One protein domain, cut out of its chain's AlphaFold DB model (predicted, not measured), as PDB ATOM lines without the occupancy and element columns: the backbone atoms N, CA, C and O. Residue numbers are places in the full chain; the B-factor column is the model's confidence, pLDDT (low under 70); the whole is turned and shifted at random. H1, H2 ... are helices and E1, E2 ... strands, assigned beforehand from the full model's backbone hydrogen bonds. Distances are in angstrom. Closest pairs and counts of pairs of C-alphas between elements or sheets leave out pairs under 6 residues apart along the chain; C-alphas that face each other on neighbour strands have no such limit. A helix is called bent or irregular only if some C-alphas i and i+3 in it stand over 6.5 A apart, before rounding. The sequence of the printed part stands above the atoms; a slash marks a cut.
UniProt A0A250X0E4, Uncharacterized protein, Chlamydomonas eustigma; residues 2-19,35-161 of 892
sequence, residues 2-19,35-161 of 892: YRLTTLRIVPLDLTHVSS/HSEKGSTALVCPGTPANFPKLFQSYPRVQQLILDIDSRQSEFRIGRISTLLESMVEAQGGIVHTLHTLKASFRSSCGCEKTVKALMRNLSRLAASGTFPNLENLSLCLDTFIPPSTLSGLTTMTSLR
ATOM      1  N   TYR A   2      93.657  80.897  30.947       54.56
ATOM      2  CA  TYR A   2      94.568  80.329  29.946       54.56
ATOM      3  C   TYR A   2      93.923  80.354  28.552       54.56
ATOM      4  O   TYR A   2      92.750  80.015  28.408       54.56
ATOM      5  N   ARG A   3      94.676  80.751  27.516       75.12
ATOM      6  CA  ARG A   3      94.218  80.676  26.117       75.12
ATOM      7  C   ARG A   3      94.529  79.289  25.552       75.12
ATOM      8  O   ARG A   3      95.630  79.061  25.062       75.12
ATOM      9  N   LEU A   4      93.564  78.374  25.623       78.62
ATOM     10  CA  LEU A   4      93.649  77.099  24.914       78.62
ATOM     11  C   LEU A   4      93.340  77.324  23.427       78.62
ATOM     12  O   LEU A   4      92.184  77.527  23.070       78.62
ATOM     13  N   THR A   5      94.364  77.301  22.571       83.88
ATOM     14  CA  THR A   5      94.190  77.446  21.113       83.88
ATOM     15  C   THR A   5      93.891  76.107  20.450       83.88
ATOM     16  O   THR A   5      93.079  76.050  19.526       83.88
ATOM     17  N   THR A   6      94.517  75.031  20.938       87.12
ATOM     18  CA  THR A   6      94.481  73.706  20.312       87.12
ATOM     19  C   THR A   6      93.985  72.650  21.295       87.12
ATOM     20  O   THR A   6      94.583  72.408  22.343       87.12
ATOM     21  N   LEU A   7      92.900  71.969  20.933       87.50
ATOM     22  CA  LEU A   7      92.374  70.815  21.650       87.50
ATOM     23  C   LEU A   7      92.699  69.549  20.849       87.50
ATOM     24  O   LEU A   7      92.205  69.385  19.733       87.50
ATOM     25  N   ARG A   8      93.525  68.650  21.401       87.69
ATOM     26  CA  ARG A   8      93.813  67.345  20.784       87.69
ATOM     27  C   ARG A   8      93.175  66.232  21.604       87.69
ATOM     28  O   ARG A   8      93.566  65.969  22.741       87.69
ATOM     29  N   ILE A   9      92.209  65.553  20.998       83.56
ATOM     30  CA  ILE A   9      91.555  64.384  21.575       83.56
ATOM     31  C   ILE A   9      92.271  63.148  21.032       83.56
ATOM     32  O   ILE A   9      92.193  62.846  19.841       83.56
ATOM     33  N   VAL A  10      92.987  62.456  21.922       77.94
ATOM     34  CA  VAL A  10      93.640  61.170  21.643       77.94
ATOM     35  C   VAL A  10      92.950  60.102  22.499       77.94
ATOM     36  O   VAL A  10      92.964  60.213  23.729       77.94
ATOM     37  N   PRO A  11      92.333  59.069  21.902       65.38
ATOM     38  CA  PRO A  11      91.703  57.984  22.633       65.38
ATOM     39  C   PRO A  11      92.791  57.053  23.186       65.38
ATOM     40  O   PRO A  11      93.210  56.091  22.547       65.38
ATOM     41  N   LEU A  12      93.265  57.347  24.399       58.25
ATOM     42  CA  LEU A  12      94.297  56.544  25.058       58.25
ATOM     43  C   LEU A  12      93.887  55.073  25.194       58.25
ATOM     44  O   LEU A  12      92.732  54.742  25.508       58.25
ATOM     45  N   ASP A  13      94.857  54.193  24.967       48.88
ATOM     46  CA  ASP A  13      94.696  52.770  25.216       48.88
ATOM     47  C   ASP A  13      94.742  52.502  26.727       48.88
ATOM     48  O   ASP A  13      95.660  52.925  27.428       48.88
ATOM     49  N   LEU A  14      93.717  51.814  27.229       48.50
ATOM     50  CA  LEU A  14      93.589  51.433  28.635       48.50
ATOM     51  C   LEU A  14      93.762  49.922  28.846       48.50
ATOM     52  O   LEU A  14      93.780  49.475  29.992       48.50
ATOM     53  N   THR A  15      93.926  49.132  27.779       46.91
ATOM     54  CA  THR A  15      94.109  47.674  27.868       46.91
ATOM     55  C   THR A  15      95.377  47.338  28.659       46.91
ATOM     56  O   THR A  15      95.303  46.654  29.680       46.91
ATOM     57  N   HIS A  16      96.508  47.946  28.292       39.41
ATOM     58  CA  HIS A  16      97.791  47.833  28.995       39.41
ATOM     59  C   HIS A  16      97.833  48.506  30.383       39.41
ATOM     60  O   HIS A  16      98.754  48.255  31.153       39.41
ATOM     61  N   VAL A  17      96.843  49.336  30.731       40.59
ATOM     62  CA  VAL A  17      96.771  50.048  32.025       40.59
ATOM     63  C   VAL A  17      96.008  49.232  33.088       40.59
ATOM     64  O   VAL A  17      96.145  49.471  34.292       40.59
ATOM     65  N   SER A  18      95.244  48.221  32.662       36.38
ATOM     66  CA  SER A  18      94.422  47.358  33.526       36.38
ATOM     67  C   SER A  18      95.207  46.661  34.649       36.38
ATOM     68  O   SER A  18      94.731  46.604  35.783       36.38
ATOM     69  N   SER A  19      96.436  46.214  34.376       37.88
ATOM     70  CA  SER A  19      97.329  45.553  35.340       37.88
ATOM     71  C   SER A  19      97.887  46.488  36.423       37.88
ATOM     72  O   SER A  19      98.326  46.013  37.467       37.88
ATOM     73  N   HIS A  35      99.004  69.626  31.567       44.72
ATOM     74  CA  HIS A  35      99.432  70.839  30.887       44.72
ATOM     75  C   HIS A  35     100.942  70.783  30.644       44.72
ATOM     76  O   HIS A  35     101.726  70.678  31.584       44.72
ATOM     77  N   SER A  36     101.351  70.888  29.380       40.84
ATOM     78  CA  SER A  36     102.737  71.215  29.050       40.84
ATOM     79  C   SER A  36     102.958  72.702  29.309       40.84
ATOM     80  O   SER A  36     102.318  73.537  28.671       40.84
ATOM     81  N   GLU A  37     103.902  73.048  30.183       45.44
ATOM     82  CA  GLU A  37     104.277  74.445  30.473       45.44
ATOM     83  C   GLU A  37     104.831  75.203  29.248       45.44
ATOM     84  O   GLU A  37     105.091  76.402  29.320       45.44
ATOM     85  N   LYS A  38     105.018  74.520  28.107       44.66
ATOM     86  CA  LYS A  38     105.547  75.084  26.856       44.66
ATOM     87  C   LYS A  38     104.608  74.935  25.648       44.66
ATOM     88  O   LYS A  38     105.075  75.022  24.516       44.66
ATOM     89  N   GLY A  39     103.300  74.727  25.843       52.06
ATOM     90  CA  GLY A  39     102.350  74.708  24.720       52.06
ATOM     91  C   GLY A  39     100.877  74.901  25.090       52.06
ATOM     92  O   GLY A  39     100.377  74.300  26.035       52.06
ATOM     93  N   SER A  40     100.147  75.680  24.283       69.75
ATOM     94  CA  SER A  40      98.701  75.956  24.404       69.75
ATOM     95  C   SER A  40      97.803  74.796  23.933       69.75
ATOM     96  O   SER A  40      96.726  75.015  23.366       69.75
ATOM     97  N   THR A  41      98.249  73.562  24.184       67.12
ATOM     98  CA  THR A  41      97.626  72.312  23.737       67.12
ATOM     99  C   THR A  41      97.170  71.486  24.932       67.12
ATOM    100  O   THR A  41      97.980  71.144  25.792       67.12
ATOM    101  N   ALA A  42      95.893  71.107  24.959       72.19
ATOM    102  CA  ALA A  42      95.356  70.168  25.942       72.19
ATOM    103  C   ALA A  42      95.183  68.782  25.314       72.19
ATOM    104  O   ALA A  42      94.563  68.646  24.256       72.19
ATOM    105  N   LEU A  43      95.694  67.764  26.009       66.38
ATOM    106  CA  LEU A  43      95.353  66.361  25.790       66.38
ATOM    107  C   LEU A  43      94.202  65.999  26.727       66.38
ATOM    108  O   LEU A  43      94.350  66.053  27.948       66.38
ATOM    109  N   VAL A  44      93.051  65.639  26.159       66.56
ATOM    110  CA  VAL A  44      91.851  65.288  26.930       66.56
ATOM    111  C   VAL A  44      91.557  63.801  26.786       66.56
ATOM    112  O   VAL A  44      91.232  63.319  25.703       66.56
ATOM    113  N   CYS A  45      91.638  63.084  27.907       64.69
ATOM    114  CA  CYS A  45      91.162  61.711  28.015       64.69
ATOM    115  C   CYS A  45      89.623  61.715  27.925       64.69
ATOM    116  O   CYS A  45      88.988  62.367  28.759       64.69
ATOM    117  N   PRO A  46      88.990  61.012  26.967       54.94
ATOM    118  CA  PRO A  46      87.534  60.995  26.857       54.94
ATOM    119  C   PRO A  46      86.905  60.214  28.023       54.94
ATOM    120  O   PRO A  46      86.909  58.981  28.045       54.94
ATOM    121  N   GLY A  47      86.358  60.947  28.995       59.12
ATOM    122  CA  GLY A  47      85.573  60.401  30.104       59.12
ATOM    123  C   GLY A  47      84.180  59.924  29.671       59.12
ATOM    124  O   GLY A  47      83.959  59.501  28.532       59.12
ATOM    125  N   THR A  48      83.207  59.982  30.580       62.47
ATOM    126  CA  THR A  48      81.789  59.806  30.227       62.47
ATOM    127  C   THR A  48      81.302  60.962  29.332       62.47
ATOM    128  O   THR A  48      81.706  62.105  29.564       62.47
ATOM    129  N   PRO A  49      80.428  60.714  28.329       58.44
ATOM    130  CA  PRO A  49      80.019  61.743  27.362       58.44
ATOM    131  C   PRO A  49      79.414  63.012  27.978       58.44
ATOM    132  O   PRO A  49      79.649  64.106  27.474       58.44
ATOM    133  N   ALA A  50      78.724  62.882  29.117       65.00
ATOM    134  CA  ALA A  50      78.091  63.983  29.852       65.00
ATOM    135  C   ALA A  50      79.043  65.127  30.276       65.00
ATOM    136  O   ALA A  50      78.583  66.197  30.670       65.00
ATOM    137  N   ASN A  51      80.365  64.928  30.202       75.50
ATOM    138  CA  ASN A  51      81.353  65.962  30.512       75.50
ATOM    139  C   ASN A  51      81.823  66.777  29.290       75.50
ATOM    140  O   ASN A  51      82.487  67.794  29.489       75.50
ATOM    141  N   PHE A  52      81.486  66.399  28.048       73.12
ATOM    142  CA  PHE A  52      81.901  67.167  26.863       73.12
ATOM    143  C   PHE A  52      81.296  68.584  26.789       73.12
ATOM    144  O   PHE A  52      82.082  69.510  26.583       73.12
ATOM    145  N   PRO A  53      79.993  68.825  27.068       75.62
ATOM    146  CA  PRO A  53      79.449  70.188  27.116       75.62
ATOM    147  C   PRO A  53      80.211  71.095  28.094       75.62
ATOM    148  O   PRO A  53      80.576  72.218  27.756       75.62
ATOM    149  N   LYS A  54      80.538  70.572  29.285       79.50
ATOM    150  CA  LYS A  54      81.284  71.291  30.333       79.50
ATOM    151  C   LYS A  54      82.735  71.569  29.931       79.50
ATOM    152  O   LYS A  54      83.257  72.647  30.219       79.50
ATOM    153  N   LEU A  55      83.384  70.626  29.242       77.62
ATOM    154  CA  LEU A  55      84.717  70.829  28.666       77.62
ATOM    155  C   LEU A  55      84.697  71.984  27.657       77.62
ATOM    156  O   LEU A  55      85.547  72.868  27.719       77.62
ATOM    157  N   PHE A  56      83.710  72.006  26.762       75.38
ATOM    158  CA  PHE A  56      83.572  73.055  25.760       75.38
ATOM    159  C   PHE A  56      83.253  74.418  26.397       75.38
ATOM    160  O   PHE A  56      83.974  75.384  26.151       75.38
ATOM    161  N   GLN A  57      82.293  74.492  27.323       80.19
ATOM    162  CA  GLN A  57      82.014  75.708  28.108       80.19
ATOM    163  C   GLN A  57      83.259  76.260  28.835       80.19
ATOM    164  O   GLN A  57      83.394  77.473  28.991       80.19
ATOM    165  N   SER A  58      84.204  75.396  29.227       83.25
ATOM    166  CA  SER A  58      85.465  75.797  29.877       83.25
ATOM    167  C   SER A  58      86.501  76.415  28.924       83.25
ATOM    168  O   SER A  58      87.418  77.097  29.384       83.25
ATOM    169  N   TYR A  59      86.384  76.200  27.607       82.62
ATOM    170  CA  TYR A  59      87.372  76.629  26.608       82.62
ATOM    171  C   TYR A  59      86.736  77.347  25.394       82.62
ATOM    172  O   TYR A  59      86.917  76.906  24.257       82.62
ATOM    173  N   PRO A  60      86.068  78.505  25.577       79.44
ATOM    174  CA  PRO A  60      85.306  79.212  24.533       79.44
ATOM    175  C   PRO A  60      86.149  79.872  23.414       79.44
ATOM    176  O   PRO A  60      85.680  80.791  22.749       79.44
ATOM    177  N   ARG A  61      87.416  79.473  23.236       86.69
ATOM    178  CA  ARG A  61      88.362  80.041  22.253       86.69
ATOM    179  C   ARG A  61      89.246  78.990  21.566       86.69
ATOM    180  O   ARG A  61      90.330  79.327  21.093       86.69
ATOM    181  N   VAL A  62      88.812  77.727  21.519       86.44
ATOM    182  CA  VAL A  62      89.512  76.693  20.742       86.44
ATOM    183  C   VAL A  62      89.450  77.062  19.259       86.44
ATOM    184  O   VAL A  62      88.370  77.163  18.680       86.44
ATOM    185  N   GLN A  63      90.622  77.262  18.657       90.38
ATOM    186  CA  GLN A  63      90.784  77.581  17.236       90.38
ATOM    187  C   GLN A  63      91.084  76.341  16.393       90.38
ATOM    188  O   GLN A  63      90.794  76.318  15.197       90.38
ATOM    189  N   GLN A  64      91.636  75.300  17.016       91.44
ATOM    190  CA  GLN A  64      92.017  74.059  16.359       91.44
ATOM    191  C   GLN A  64      91.538  72.841  17.158       91.44
ATOM    192  O   GLN A  64      91.917  72.662  18.316       91.44
ATOM    193  N   LEU A  65      90.763  71.969  16.512       90.88
ATOM    194  CA  LEU A  65      90.338  70.675  17.039       90.88
ATOM    195  C   LEU A  65      91.026  69.558  16.248       90.88
ATOM    196  O   LEU A  65      90.907  69.482  15.023       90.88
ATOM    197  N   ILE A  66      91.754  68.693  16.953       90.62
ATOM    198  CA  ILE A  66      92.435  67.529  16.378       90.62
ATOM    199  C   ILE A  66      91.830  66.260  16.981       90.62
ATOM    200  O   ILE A  66      91.930  66.034  18.187       90.62
ATOM    201  N   LEU A  67      91.224  65.437  16.129       88.12
ATOM    202  CA  LEU A  67      90.606  64.153  16.452       88.12
ATOM    203  C   LEU A  67      91.460  63.033  15.841       88.12
ATOM    204  O   LEU A  67      91.444  62.823  14.631       88.12
ATOM    205  N   ASP A  68      92.248  62.339  16.657       83.88
ATOM    206  CA  ASP A  68      93.236  61.364  16.173       83.88
ATOM    207  C   ASP A  68      92.829  59.951  16.608       83.88
ATOM    208  O   ASP A  68      93.023  59.578  17.763       83.88
ATOM    209  N   ILE A  69      92.139  59.211  15.734       79.06
ATOM    210  CA  ILE A  69      91.280  58.078  16.107       79.06
ATOM    211  C   ILE A  69      91.744  56.793  15.407       79.06
ATOM    212  O   ILE A  69      91.508  56.566  14.219       79.06
ATOM    213  N   ASP A  70      92.381  55.911  16.175       74.94
ATOM    214  CA  ASP A  70      92.728  54.558  15.735       74.94
ATOM    215  C   ASP A  70      91.546  53.598  15.981       74.94
ATOM    216  O   ASP A  70      91.126  53.382  17.121       74.94
ATOM    217  N   SER A  71      90.996  53.012  14.910       61.78
ATOM    218  CA  SER A  71      89.840  52.098  14.981       61.78
ATOM    219  C   SER A  71      90.127  50.753  15.648       61.78
ATOM    220  O   SER A  71      89.183  50.016  15.935       61.78
ATOM    221  N   ARG A  72      91.397  50.432  15.950       64.44
ATOM    222  CA  ARG A  72      91.768  49.250  16.753       64.44
ATOM    223  C   ARG A  72      91.015  49.188  18.091       64.44
ATOM    224  O   ARG A  72      90.953  48.133  18.714       64.44
ATOM    225  N   GLN A  73      90.422  50.303  18.521       58.94
ATOM    226  CA  GLN A  73      89.623  50.447  19.730       58.94
ATOM    227  C   GLN A  73      88.125  50.680  19.422       58.94
ATOM    228  O   GLN A  73      87.674  51.821  19.424       58.94
ATOM    229  N   SER A  74      87.388  49.582  19.204       51.88
ATOM    230  CA  SER A  74      85.918  49.381  19.273       51.88
ATOM    231  C   SER A  74      84.934  50.515  18.884       51.88
ATOM    232  O   SER A  74      84.985  51.645  19.362       51.88
ATOM    233  N   GLU A  75      83.885  50.150  18.129       59.22
ATOM    234  CA  GLU A  75      82.799  51.043  17.662       59.22
ATOM    235  C   GLU A  75      82.213  51.966  18.751       59.22
ATOM    236  O   GLU A  75      81.885  53.127  18.489       59.22
ATOM    237  N   PHE A  76      82.158  51.473  19.994       54.69
ATOM    238  CA  PHE A  76      81.746  52.195  21.201       54.69
ATOM    239  C   PHE A  76      82.460  53.545  21.402       54.69
ATOM    240  O   PHE A  76      81.858  54.480  21.935       54.69
ATOM    241  N   ARG A  77      83.723  53.693  20.970       66.44
ATOM    242  CA  ARG A  77      84.449  54.974  21.050       66.44
ATOM    243  C   ARG A  77      83.969  55.983  20.004       66.44
ATOM    244  O   ARG A  77      83.871  57.164  20.322       66.44
ATOM    245  N   ILE A  78      83.605  55.542  18.798       65.12
ATOM    246  CA  ILE A  78      83.161  56.434  17.710       65.12
ATOM    247  C   ILE A  78      81.720  56.913  17.937       65.12
ATOM    248  O   ILE A  78      81.419  58.070  17.659       65.12
ATOM    249  N   GLY A  79      80.859  56.097  18.558       69.12
ATOM    250  CA  GLY A  79      79.549  56.561  19.039       69.12
ATOM    251  C   GLY A  79      79.662  57.771  19.978       69.12
ATOM    252  O   GLY A  79      78.931  58.745  19.821       69.12
ATOM    253  N   ARG A  80      80.662  57.782  20.875       77.31
ATOM    254  CA  ARG A  80      80.960  58.943  21.738       77.31
ATOM    255  C   ARG A  80      81.506  60.159  20.987       77.31
ATOM    256  O   ARG A  80      81.443  61.261  21.514       77.31
ATOM    257  N   ILE A  81      82.067  59.973  19.793       76.38
ATOM    258  CA  ILE A  81      82.538  61.069  18.935       76.38
ATOM    259  C   ILE A  81      81.366  61.653  18.128       76.38
ATOM    260  O   ILE A  81      81.327  62.863  17.924       76.38
ATOM    261  N   SER A  82      80.372  60.828  17.765       71.88
ATOM    262  CA  SER A  82      79.068  61.303  17.275       71.88
ATOM    263  C   SER A  82      78.412  62.211  18.312       71.88
ATOM    264  O   SER A  82      78.161  63.374  18.008       71.88
ATOM    265  N   THR A  83      78.270  61.734  19.557       79.38
ATOM    266  CA  THR A  83      77.667  62.529  20.639       79.38
ATOM    267  C   THR A  83      78.519  63.715  21.078       79.38
ATOM    268  O   THR A  83      77.979  64.715  21.536       79.38
ATOM    269  N   LEU A  84      79.842  63.671  20.891       81.50
ATOM    270  CA  LEU A  84      80.708  64.835  21.079       81.50
ATOM    271  C   LEU A  84      80.396  65.922  20.044       81.50
ATOM    272  O   LEU A  84      80.211  67.073  20.434       81.50
ATOM    273  N   LEU A  85      80.303  65.574  18.756       79.62
ATOM    274  CA  LEU A  85      79.945  66.526  17.698       79.62
ATOM    275  C   LEU A  85      78.507  67.039  17.854       79.62
ATOM    276  O   LEU A  85      78.284  68.235  17.715       79.62
ATOM    277  N   GLU A  86      77.555  66.174  18.209       78.38
ATOM    278  CA  GLU A  86      76.175  66.559  18.542       78.38
ATOM    279  C   GLU A  86      76.162  67.534  19.737       78.38
ATOM    280  O   GLU A  86      75.593  68.616  19.630       78.38
ATOM    281  N   SER A  87      76.923  67.261  20.805       79.62
ATOM    282  CA  SER A  87      77.055  68.186  21.944       79.62
ATOM    283  C   SER A  87      77.764  69.508  21.605       79.62
ATOM    284  O   SER A  87      77.558  70.509  22.289       79.62
ATOM    285  N   MET A  88      78.577  69.551  20.539       74.38
ATOM    286  CA  MET A  88      79.114  70.804  19.990       74.38
ATOM    287  C   MET A  88      78.056  71.598  19.213       74.38
ATOM    288  O   MET A  88      78.158  72.824  19.191       74.38
ATOM    289  N   VAL A  89      77.047  70.940  18.616       70.44
ATOM    290  CA  VAL A  89      75.842  71.622  18.110       70.44
ATOM    291  C   VAL A  89      75.088  72.213  19.295       70.44
ATOM    292  O   VAL A  89      74.918  73.422  19.360       70.44
ATOM    293  N   GLU A  90      74.679  71.371  20.249       74.25
ATOM    294  CA  GLU A  90      73.808  71.734  21.378       74.25
ATOM    295  C   GLU A  90      74.395  72.848  22.252       74.25
ATOM    296  O   GLU A  90      73.659  73.683  22.771       74.25
ATOM    297  N   ALA A  91      75.723  72.900  22.391       68.19
ATOM    298  CA  ALA A  91      76.388  73.922  23.188       68.19
ATOM    299  C   ALA A  91      76.212  75.356  22.646       68.19
ATOM    300  O   ALA A  91      76.341  76.272  23.455       68.19
ATOM    301  N   GLN A  92      75.974  75.536  21.331       59.28
ATOM    302  CA  GLN A  92      75.706  76.756  20.517       59.28
ATOM    303  C   GLN A  92      76.505  78.068  20.757       59.28
ATOM    304  O   GLN A  92      76.553  78.921  19.877       59.28
ATOM    305  N   GLY A  93      77.164  78.271  21.898       56.69
ATOM    306  CA  GLY A  93      77.462  79.594  22.457       56.69
ATOM    307  C   GLY A  93      78.898  80.108  22.328       56.69
ATOM    308  O   GLY A  93      79.330  80.877  23.183       56.69
ATOM    309  N   GLY A  94      79.669  79.696  21.312       63.44
ATOM    310  CA  GLY A  94      80.924  80.404  20.990       63.44
ATOM    311  C   GLY A  94      82.007  79.624  20.242       63.44
ATOM    312  O   GLY A  94      82.515  80.119  19.240       63.44
ATOM    313  N   ILE A  95      82.367  78.412  20.685       69.19
ATOM    314  CA  ILE A  95      83.548  77.687  20.153       69.19
ATOM    315  C   ILE A  95      83.460  77.447  18.652       69.19
ATOM    316  O   ILE A  95      84.458  77.533  17.941       69.19
ATOM    317  N   VAL A  96      82.264  77.143  18.161       75.44
ATOM    318  CA  VAL A  96      82.067  76.790  16.755       75.44
ATOM    319  C   VAL A  96      82.270  78.002  15.827       75.44
ATOM    320  O   VAL A  96      82.696  77.839  14.687       75.44
ATOM    321  N   HIS A  97      82.138  79.226  16.360       81.69
ATOM    322  CA  HIS A  97      82.557  80.464  15.695       81.69
ATOM    323  C   HIS A  97      84.065  80.755  15.818       81.69
ATOM    324  O   HIS A  97      84.584  81.532  15.019       81.69
ATOM    325  N   THR A  98      84.793  80.167  16.777       84.56
ATOM    326  CA  THR A  98      86.260  80.326  16.884       84.56
ATOM    327  C   THR A  98      87.051  79.227  16.177       84.56
ATOM    328  O   THR A  98      88.257  79.385  15.996       84.56
ATOM    329  N   LEU A  99      86.415  78.118  15.788       88.00
ATOM    330  CA  LEU A  99      87.088  76.959  15.207       88.00
ATOM    331  C   LEU A  99      87.487  77.197  13.740       88.00
ATOM    332  O   LEU A  99      86.696  76.990  12.825       88.00
ATOM    333  N   HIS A 100      88.753  77.545  13.521       92.69
ATOM    334  CA  HIS A 100      89.339  77.731  12.190       92.69
ATOM    335  C   HIS A 100      89.927  76.451  11.585       92.69
ATOM    336  O   HIS A 100      90.203  76.411  10.388       92.69
ATOM    337  N   THR A 101      90.201  75.412  12.378       92.62
ATOM    338  CA  THR A 101      90.834  74.180  11.878       92.62
ATOM    339  C   THR A 101      90.281  72.924  12.540       92.62
ATOM    340  O   THR A 101      90.388  72.755  13.755       92.62
ATOM    341  N   LEU A 102      89.778  71.999  11.724       92.94
ATOM    342  CA  LEU A 102      89.346  70.665  12.127       92.94
ATOM    343  C   LEU A 102      90.195  69.623  11.394       92.94
ATOM    344  O   LEU A 102      90.118  69.488  10.173       92.94
ATOM    345  N   LYS A 103      91.002  68.862  12.137       91.69
ATOM    346  CA  LYS A 103      91.759  67.728  11.594       91.69
ATOM    347  C   LYS A 103      91.281  66.438  12.236       91.69
ATOM    348  O   LYS A 103      91.461  66.264  13.437       91.69
ATOM    349  N   ALA A 104      90.720  65.534  11.442       88.19
ATOM    350  CA  ALA A 104      90.305  64.219  11.896       88.19
ATOM    351  C   ALA A 104      90.992  63.103  11.092       88.19
ATOM    352  O   ALA A 104      91.000  63.104   9.859       88.19
ATOM    353  N   SER A 105      91.588  62.149  11.805       85.38
ATOM    354  CA  SER A 105      92.241  60.968  11.238       85.38
ATOM    355  C   SER A 105      91.544  59.723  11.766       85.38
ATOM    356  O   SER A 105      91.479  59.540  12.977       85.38
ATOM    357  N   PHE A 106      91.023  58.884  10.869       80.00
ATOM    358  CA  PHE A 106      90.382  57.615  11.214       80.00
ATOM    359  C   PHE A 106      91.095  56.475  10.499       80.00
ATOM    360  O   PHE A 106      90.848  56.220   9.319       80.00
ATOM    361  N   ARG A 107      91.972  55.782  11.227       75.88
ATOM    362  CA  ARG A 107      92.689  54.611  10.707       75.88
ATOM    363  C   ARG A 107      91.821  53.373  10.891       75.88
ATOM    364  O   ARG A 107      91.700  52.907  12.021       75.88
ATOM    365  N   SER A 108      91.184  52.877   9.827       64.12
ATOM    366  CA  SER A 108      90.163  51.811   9.860       64.12
ATOM    367  C   SER A 108      90.754  50.434   9.540       64.12
ATOM    368  O   SER A 108      90.873  50.072   8.373       64.12
ATOM    369  N   SER A 109      91.072  49.621  10.554       59.94
ATOM    370  CA  SER A 109      91.643  48.284  10.341       59.94
ATOM    371  C   SER A 109      90.615  47.222   9.937       59.94
ATOM    372  O   SER A 109      91.001  46.261   9.283       59.94
ATOM    373  N   CYS A 110      89.337  47.374  10.315       45.00
ATOM    374  CA  CYS A 110      88.210  46.560   9.832       45.00
ATOM    375  C   CYS A 110      86.854  47.181  10.234       45.00
ATOM    376  O   CYS A 110      86.674  47.580  11.379       45.00
ATOM    377  N   GLY A 111      85.868  47.184   9.329       57.19
ATOM    378  CA  GLY A 111      84.432  47.254   9.666       57.19
ATOM    379  C   GLY A 111      83.776  48.619   9.953       57.19
ATOM    380  O   GLY A 111      82.564  48.724   9.778       57.19
ATOM    381  N   CYS A 112      84.506  49.677  10.324       67.50
ATOM    382  CA  CYS A 112      83.925  50.947  10.817       67.50
ATOM    383  C   CYS A 112      83.219  51.852   9.771       67.50
ATOM    384  O   CYS A 112      83.036  53.051   9.989       67.50
ATOM    385  N   GLU A 113      82.785  51.308   8.632       75.50
ATOM    386  CA  GLU A 113      82.159  52.056   7.535       75.50
ATOM    387  C   GLU A 113      80.851  52.749   7.964       75.50
ATOM    388  O   GLU A 113      80.637  53.925   7.666       75.50
ATOM    389  N   LYS A 114      79.987  52.056   8.727       80.00
ATOM    390  CA  LYS A 114      78.745  52.632   9.285       80.00
ATOM    391  C   LYS A 114      79.026  53.863  10.152       80.00
ATOM    392  O   LYS A 114      78.250  54.818  10.139       80.00
ATOM    393  N   THR A 115      80.128  53.829  10.896       74.06
ATOM    394  CA  THR A 115      80.524  54.822  11.895       74.06
ATOM    395  C   THR A 115      81.212  56.028  11.260       74.06
ATOM    396  O   THR A 115      80.875  57.155  11.618       74.06
ATOM    397  N   VAL A 116      82.048  55.841  10.230       78.62
ATOM    398  CA  VAL A 116      82.515  56.958   9.382       78.62
ATOM    399  C   VAL A 116      81.336  57.597   8.640       78.62
ATOM    400  O   VAL A 116      81.194  58.818   8.653       78.62
ATOM    401  N   LYS A 117      80.404  56.804   8.091       83.06
ATOM    402  CA  LYS A 117      79.158  57.319   7.490       83.06
ATOM    403  C   LYS A 117      78.258  58.056   8.490       83.06
ATOM    404  O   LYS A 117      77.472  58.900   8.071       83.06
ATOM    405  N   ALA A 118      78.302  57.741   9.786       82.25
ATOM    406  CA  ALA A 118      77.584  58.490  10.825       82.25
ATOM    407  C   ALA A 118      78.272  59.833  11.114       82.25
ATOM    408  O   ALA A 118      77.630  60.876  11.017       82.25
ATOM    409  N   LEU A 119      79.590  59.815  11.338       82.56
ATOM    410  CA  LEU A 119      80.399  61.020  11.524       82.56
ATOM    411  C   LEU A 119      80.248  62.002  10.353       82.56
ATOM    412  O   LEU A 119      79.971  63.175  10.575       82.56
ATOM    413  N   MET A 120      80.367  61.526   9.109       85.19
ATOM    414  CA  MET A 120      80.236  62.374   7.919       85.19
ATOM    415  C   MET A 120      78.820  62.936   7.756       85.19
ATOM    416  O   MET A 120      78.678  64.111   7.433       85.19
ATOM    417  N   ARG A 121      77.764  62.170   8.080       86.75
ATOM    418  CA  ARG A 121      76.394  62.717   8.147       86.75
ATOM    419  C   ARG A 121      76.267  63.826   9.188       86.75
ATOM    420  O   ARG A 121      75.604  64.819   8.911       86.75
ATOM    421  N   ASN A 122      76.906  63.696  10.346       86.31
ATOM    422  CA  ASN A 122      76.833  64.719  11.386       86.31
ATOM    423  C   ASN A 122      77.701  65.945  11.088       86.31
ATOM    424  O   ASN A 122      77.233  67.055  11.312       86.31
ATOM    425  N   LEU A 123      78.888  65.785  10.497       86.38
ATOM    426  CA  LEU A 123      79.673  66.904   9.961       86.38
ATOM    427  C   LEU A 123      78.920  67.622   8.829       86.38
ATOM    428  O   LEU A 123      78.891  68.845   8.801       86.38
ATOM    429  N   SER A 124      78.245  66.879   7.946       87.19
ATOM    430  CA  SER A 124      77.385  67.436   6.893       87.19
ATOM    431  C   SER A 124      76.160  68.166   7.457       87.19
ATOM    432  O   SER A 124      75.768  69.189   6.908       87.19
ATOM    433  N   ARG A 125      75.556  67.673   8.548       87.12
ATOM    434  CA  ARG A 125      74.469  68.363   9.264       87.12
ATOM    435  C   ARG A 125      74.969  69.653   9.918       87.12
ATOM    436  O   ARG A 125      74.390  70.693   9.654       87.12
ATOM    437  N   LEU A 126      76.066  69.583  10.678       85.44
ATOM    438  CA  LEU A 126      76.749  70.721  11.316       85.44
ATOM    439  C   LEU A 126      77.166  71.815  10.323       85.44
ATOM    440  O   LEU A 126      77.098  73.002  10.635       85.44
ATOM    441  N   ALA A 127      77.629  71.412   9.138       86.06
ATOM    442  CA  ALA A 127      77.898  72.325   8.038       86.06
ATOM    443  C   ALA A 127      76.594  73.010   7.601       86.06
ATOM    444  O   ALA A 127      76.476  74.228   7.709       86.06
ATOM    445  N   ALA A 128      75.585  72.218   7.215       86.44
ATOM    446  CA  ALA A 128      74.305  72.713   6.709       86.44
ATOM    447  C   ALA A 128      73.520  73.583   7.713       86.44
ATOM    448  O   ALA A 128      72.796  74.481   7.292       86.44
ATOM    449  N   SER A 129      73.691  73.379   9.024       86.62
ATOM    450  CA  SER A 129      73.162  74.250  10.084       86.62
ATOM    451  C   SER A 129      73.996  75.520  10.322       86.62
ATOM    452  O   SER A 129      73.852  76.166  11.360       86.62
ATOM    453  N   GLY A 130      74.904  75.868   9.404       85.88
ATOM    454  CA  GLY A 130      75.735  77.075   9.448       85.88
ATOM    455  C   GLY A 130      76.693  77.137  10.638       85.88
ATOM    456  O   GLY A 130      77.194  78.210  10.965       85.88
ATOM    457  N   THR A 131      76.930  76.017  11.328       85.75
ATOM    458  CA  THR A 131      77.541  76.019  12.666       85.75
ATOM    459  C   THR A 131      79.063  76.188  12.613       85.75
ATOM    460  O   THR A 131      79.658  76.646  13.580       85.75
ATOM    461  N   PHE A 132      79.693  75.914  11.465       87.88
ATOM    462  CA  PHE A 132      81.128  76.111  11.208       87.88
ATOM    463  C   PHE A 132      81.418  77.279  10.226       87.88
ATOM    464  O   PHE A 132      82.080  77.060   9.209       87.88
ATOM    465  N   PRO A 133      80.966  78.528  10.472       84.75
ATOM    466  CA  PRO A 133      81.054  79.604   9.474       84.75
ATOM    467  C   PRO A 133      82.488  80.111   9.249       84.75
ATOM    468  O   PRO A 133      82.784  80.679   8.203       84.75
ATOM    469  N   ASN A 134      83.384  79.893  10.218       91.81
ATOM    470  CA  ASN A 134      84.760  80.404  10.230       91.81
ATOM    471  C   ASN A 134      85.817  79.293  10.059       91.81
ATOM    472  O   ASN A 134      87.004  79.527  10.308       91.81
ATOM    473  N   LEU A 135      85.396  78.083   9.670       94.69
ATOM    474  CA  LEU A 135      86.283  76.941   9.468       94.69
ATOM    475  C   LEU A 135      87.058  77.105   8.155       94.69
ATOM    476  O   LEU A 135      86.513  76.883   7.079       94.69
ATOM    477  N   GLU A 136      88.338  77.467   8.250       96.69
ATOM    478  CA  GLU A 136      89.205  77.654   7.081       96.69
ATOM    479  C   GLU A 136      89.888  76.354   6.632       96.69
ATOM    480  O   GLU A 136      90.127  76.172   5.442       96.69
ATOM    481  N   ASN A 137      90.202  75.443   7.560       96.50
ATOM    482  CA  ASN A 137      90.969  74.227   7.271       96.50
ATOM    483  C   ASN A 137      90.236  72.960   7.744       96.50
ATOM    484  O   ASN A 137      90.028  72.771   8.946       96.50
ATOM    485  N   LEU A 138      89.926  72.049   6.819       95.69
ATOM    486  CA  LEU A 138      89.312  70.748   7.091       95.69
ATOM    487  C   LEU A 138      90.205  69.627   6.546       95.69
ATOM    488  O   LEU A 138      90.436  69.521   5.349       95.69
ATOM    489  N   SER A 139      90.718  68.766   7.421       94.75
ATOM    490  CA  SER A 139      91.592  67.655   7.028       94.75
ATOM    491  C   SER A 139      90.985  66.341   7.505       94.75
ATOM    492  O   SER A 139      90.970  66.070   8.704       94.75
ATOM    493  N   LEU A 140      90.455  65.552   6.570       91.56
ATOM    494  CA  LEU A 140      89.738  64.302   6.814       91.56
ATOM    495  C   LEU A 140      90.487  63.141   6.148       91.56
ATOM    496  O   LEU A 140      90.299  62.821   4.975       91.56
ATOM    497  N   CYS A 141      91.359  62.503   6.928       88.12
ATOM    498  CA  CYS A 141      92.054  61.291   6.508       88.12
ATOM    499  C   CYS A 141      91.210  60.079   6.907       88.12
ATOM    500  O   CYS A 141      91.176  59.710   8.084       88.12
ATOM    501  N   LEU A 142      90.521  59.490   5.930       83.31
ATOM    502  CA  LEU A 142      89.570  58.401   6.117       83.31
ATOM    503  C   LEU A 142      90.030  57.163   5.339       83.31
ATOM    504  O   LEU A 142      90.578  57.272   4.250       83.31
ATOM    505  N   ASP A 143      89.801  55.981   5.904       82.19
ATOM    506  CA  ASP A 143      90.151  54.692   5.284       82.19
ATOM    507  C   ASP A 143      88.955  54.002   4.596       82.19
ATOM    508  O   ASP A 143      89.067  52.867   4.135       82.19
ATOM    509  N   THR A 144      87.797  54.667   4.531       82.50
ATOM    510  CA  THR A 144      86.533  54.094   4.040       82.50
ATOM    511  C   THR A 144      85.802  55.037   3.087       82.50
ATOM    512  O   THR A 144      85.677  56.227   3.374       82.50
ATOM    513  N   PHE A 145      85.225  54.471   2.026       80.88
ATOM    514  CA  PHE A 145      84.421  55.147   1.003       80.88
ATOM    515  C   PHE A 145      83.300  56.036   1.587       80.88
ATOM    516  O   PHE A 145      82.472  55.582   2.385       80.88
ATOM    517  N   ILE A 146      83.238  57.297   1.143       79.06
ATOM    518  CA  ILE A 146      82.316  58.329   1.650       79.06
ATOM    519  C   ILE A 146      81.229  58.627   0.599       79.06
ATOM    520  O   ILE A 146      81.507  59.345  -0.360       79.06
ATOM    521  N   PRO A 147      79.988  58.118   0.723       80.75
ATOM    522  CA  PRO A 147      78.961  58.347  -0.294       80.75
ATOM    523  C   PRO A 147      78.694  59.858  -0.481       80.75
ATOM    524  O   PRO A 147      78.532  60.550   0.530       80.75
ATOM    525  N   PRO A 148      78.606  60.383  -1.725       82.12
ATOM    526  CA  PRO A 148      78.591  61.828  -1.992       82.12
ATOM    527  C   PRO A 148      77.482  62.601  -1.271       82.12
ATOM    528  O   PRO A 148      77.694  63.720  -0.815       82.12
ATOM    529  N   SER A 149      76.321  61.978  -1.051       83.88
ATOM    530  CA  SER A 149      75.231  62.559  -0.255       83.88
ATOM    531  C   SER A 149      75.660  62.978   1.159       83.88
ATOM    532  O   SER A 149      75.135  63.954   1.687       83.88
ATOM    533  N   THR A 150      76.655  62.313   1.753       83.12
ATOM    534  CA  THR A 150      77.215  62.637   3.082       83.12
ATOM    535  C   THR A 150      78.309  63.708   3.068       83.12
ATOM    536  O   THR A 150      78.844  64.047   4.118       83.12
ATOM    537  N   LEU A 151      78.617  64.261   1.893       85.00
ATOM    538  CA  LEU A 151      79.475  65.431   1.701       85.00
ATOM    539  C   LEU A 151      78.665  66.682   1.318       85.00
ATOM    540  O   LEU A 151      79.190  67.786   1.393       85.00
ATOM    541  N   SER A 152      77.392  66.527   0.937       87.94
ATOM    542  CA  SER A 152      76.532  67.599   0.404       87.94
ATOM    543  C   SER A 152      76.478  68.859   1.277       87.94
ATOM    544  O   SER A 152      76.550  69.969   0.753       87.94
ATOM    545  N   GLY A 153      76.434  68.708   2.603       85.88
ATOM    546  CA  GLY A 153      76.421  69.836   3.535       85.88
ATOM    547  C   GLY A 153      77.699  70.673   3.516       85.88
ATOM    548  O   GLY A 153      77.636  71.856   3.832       85.88
ATOM    549  N   LEU A 154      78.841  70.121   3.084       89.50
ATOM    550  CA  LEU A 154      80.106  70.863   3.002       89.50
ATOM    551  C   LEU A 154      80.028  72.050   2.038       89.50
ATOM    552  O   LEU A 154      80.744  73.017   2.249       89.50
ATOM    553  N   THR A 155      79.117  72.033   1.054       91.44
ATOM    554  CA  THR A 155      78.848  73.178   0.155       91.44
ATOM    555  C   THR A 155      78.541  74.489   0.891       91.44
ATOM    556  O   THR A 155      78.731  75.562   0.326       91.44
ATOM    557  N   THR A 156      78.098  74.414   2.150       91.19
ATOM    558  CA  THR A 156      77.794  75.576   3.002       91.19
ATOM    559  C   THR A 156      79.008  76.143   3.751       91.19
ATOM    560  O   THR A 156      78.932  77.255   4.269       91.19
ATOM    561  N   MET A 157      80.146  75.436   3.782       92.06
ATOM    562  CA  MET A 157      81.401  75.900   4.394       92.06
ATOM    563  C   MET A 157      82.144  76.869   3.457       92.06
ATOM    564  O   MET A 157      83.268  76.618   3.033       92.06
ATOM    565  N   THR A 158      81.508  77.988   3.112       92.44
ATOM    566  CA  THR A 158      82.003  78.941   2.102       92.44
ATOM    567  C   THR A 158      83.338  79.605   2.457       92.44
ATOM    568  O   THR A 158      84.044  80.041   1.552       92.44
ATOM    569  N   SER A 159      83.709  79.638   3.740       94.94
ATOM    570  CA  SER A 159      85.000  80.135   4.248       94.94
ATOM    571  C   SER A 159      86.155  79.123   4.145       94.94
ATOM    572  O   SER A 159      87.269  79.426   4.579       94.94
ATOM    573  N   LEU A 160      85.916  77.911   3.630       96.31
ATOM    574  CA  LEU A 160      86.924  76.854   3.603       96.31
ATOM    575  C   LEU A 160      88.012  77.139   2.553       96.31
ATOM    576  O   LEU A 160      87.739  77.223   1.358       96.31
ATOM    577  N   ARG A 161      89.260  77.236   3.017       97.38
ATOM    578  CA  ARG A 161      90.463  77.525   2.222       97.38
ATOM    579  C   ARG A 161      91.330  76.295   1.984       97.38
ATOM    580  O   ARG A 161      91.909  76.165   0.912       97.38
TER     581      ARG A 161
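This is residues 2 to 19 and 35 to 161 of the 892 residues of an uncharacterized protein of Chlamydomonas eustigma (UniProt A0A250X0E4). One flat, all-parallel sheet of five strands makes a wall, and a layer of helices, H1, H2, H4 and H5 one after another, lies on one side of it; the other face is bare. H2 and H4 are side by side and run back against the direction of the strands, while H3 is a short turn near the strands' starting ends. The printed part has 145 residues, with five named helices and five named strands in the order E1 E2 H1 E3 H2 H3 E4 H4 E5 H5; the sheet's order is E2 E1 E3 E4 E5. The class is mixed, helices and strands, and the whole is compact, with a radius of gyration of the C-alphas of 15.1 A and spans of 49 by 40 by 26 A.

Find C-alpha 6 at (94.481, 73.706, 20.312), where E1, residues 6 to 9, begins. Beyond the cut come E2, residues 41 to 43, and H1, residues 49 to 58, 15.3 A long and only just irregular: C-alphas 50 and 53 are 6.9 A apart. E3, residues 64 to 70, runs 19.5 A; H2, residues 75 to 90, starts at C-alpha 75, (82.799, 51.043, 17.662), and runs 22.9 A. After H3, residues 95 to 98, come E4, residues 101 to 107, 19.7 A, and H4, residues 113 to 128, 22.1 A. E5, residues 137 to 142, runs 15.9 A, and H5, residues 152 to 156, ends at C-alpha 156, (77.794, 75.576, 3.002).

In the sheet, look for N 42 and O 6 at 3.2 A between E2 and E1, N 7 and O 64 at 2.9 A between E1 and E3, N 67 and O 103 at 2.8 A between E3 and E4, and N 104 and O 139 at 2.8 A between E4 and E5. E2, H1, E3 is a split strand-helix-strand unit, two parallel strands joined through a helix, with E1 between them; E3, H2 H3, E4 and E4, H4, E5 are units of neighbour strands, and each of the three crossovers is right-handed. H2 only grazes the sheet, with its residues 77 to 81. H2 touches H4 at a shallow tilt of 7 degrees, the same way, closest at the C-alphas of Ser 82 and Leu 119, 5.9 A. H1 touches H2 at a steep tilt of 41 degrees, closest at the C-alphas of Pro 53 and Ser 87, 6.0 A. H4 touches H5 with residues 123 to 128 alone, closest at the C-alphas of Ser 124 and Gly 153, 4.2 A. H3 touches no helix. Each O i to N i+4 pair of H4 is within hydrogen-bond range, against 4 of 6 in H1, 11 of 12 in H2 and 0 of 1 in H5, where 2 of 2 O i to N i+3 pairs are; H3 is too short for an O i to N i+4 pair.

The two C-alphas farthest apart, those of Ser 19 and Thr 158, are 49.5 A apart. Residues 20 to 34 are not printed, and C-alphas 19 and 35 are 25.8 A apart across the cut. Of the links printed whole, none is long. The mean pLDDT of the printed part is 75.9; 44 residues are under 70, among them 11 to 19 and 71 to 79.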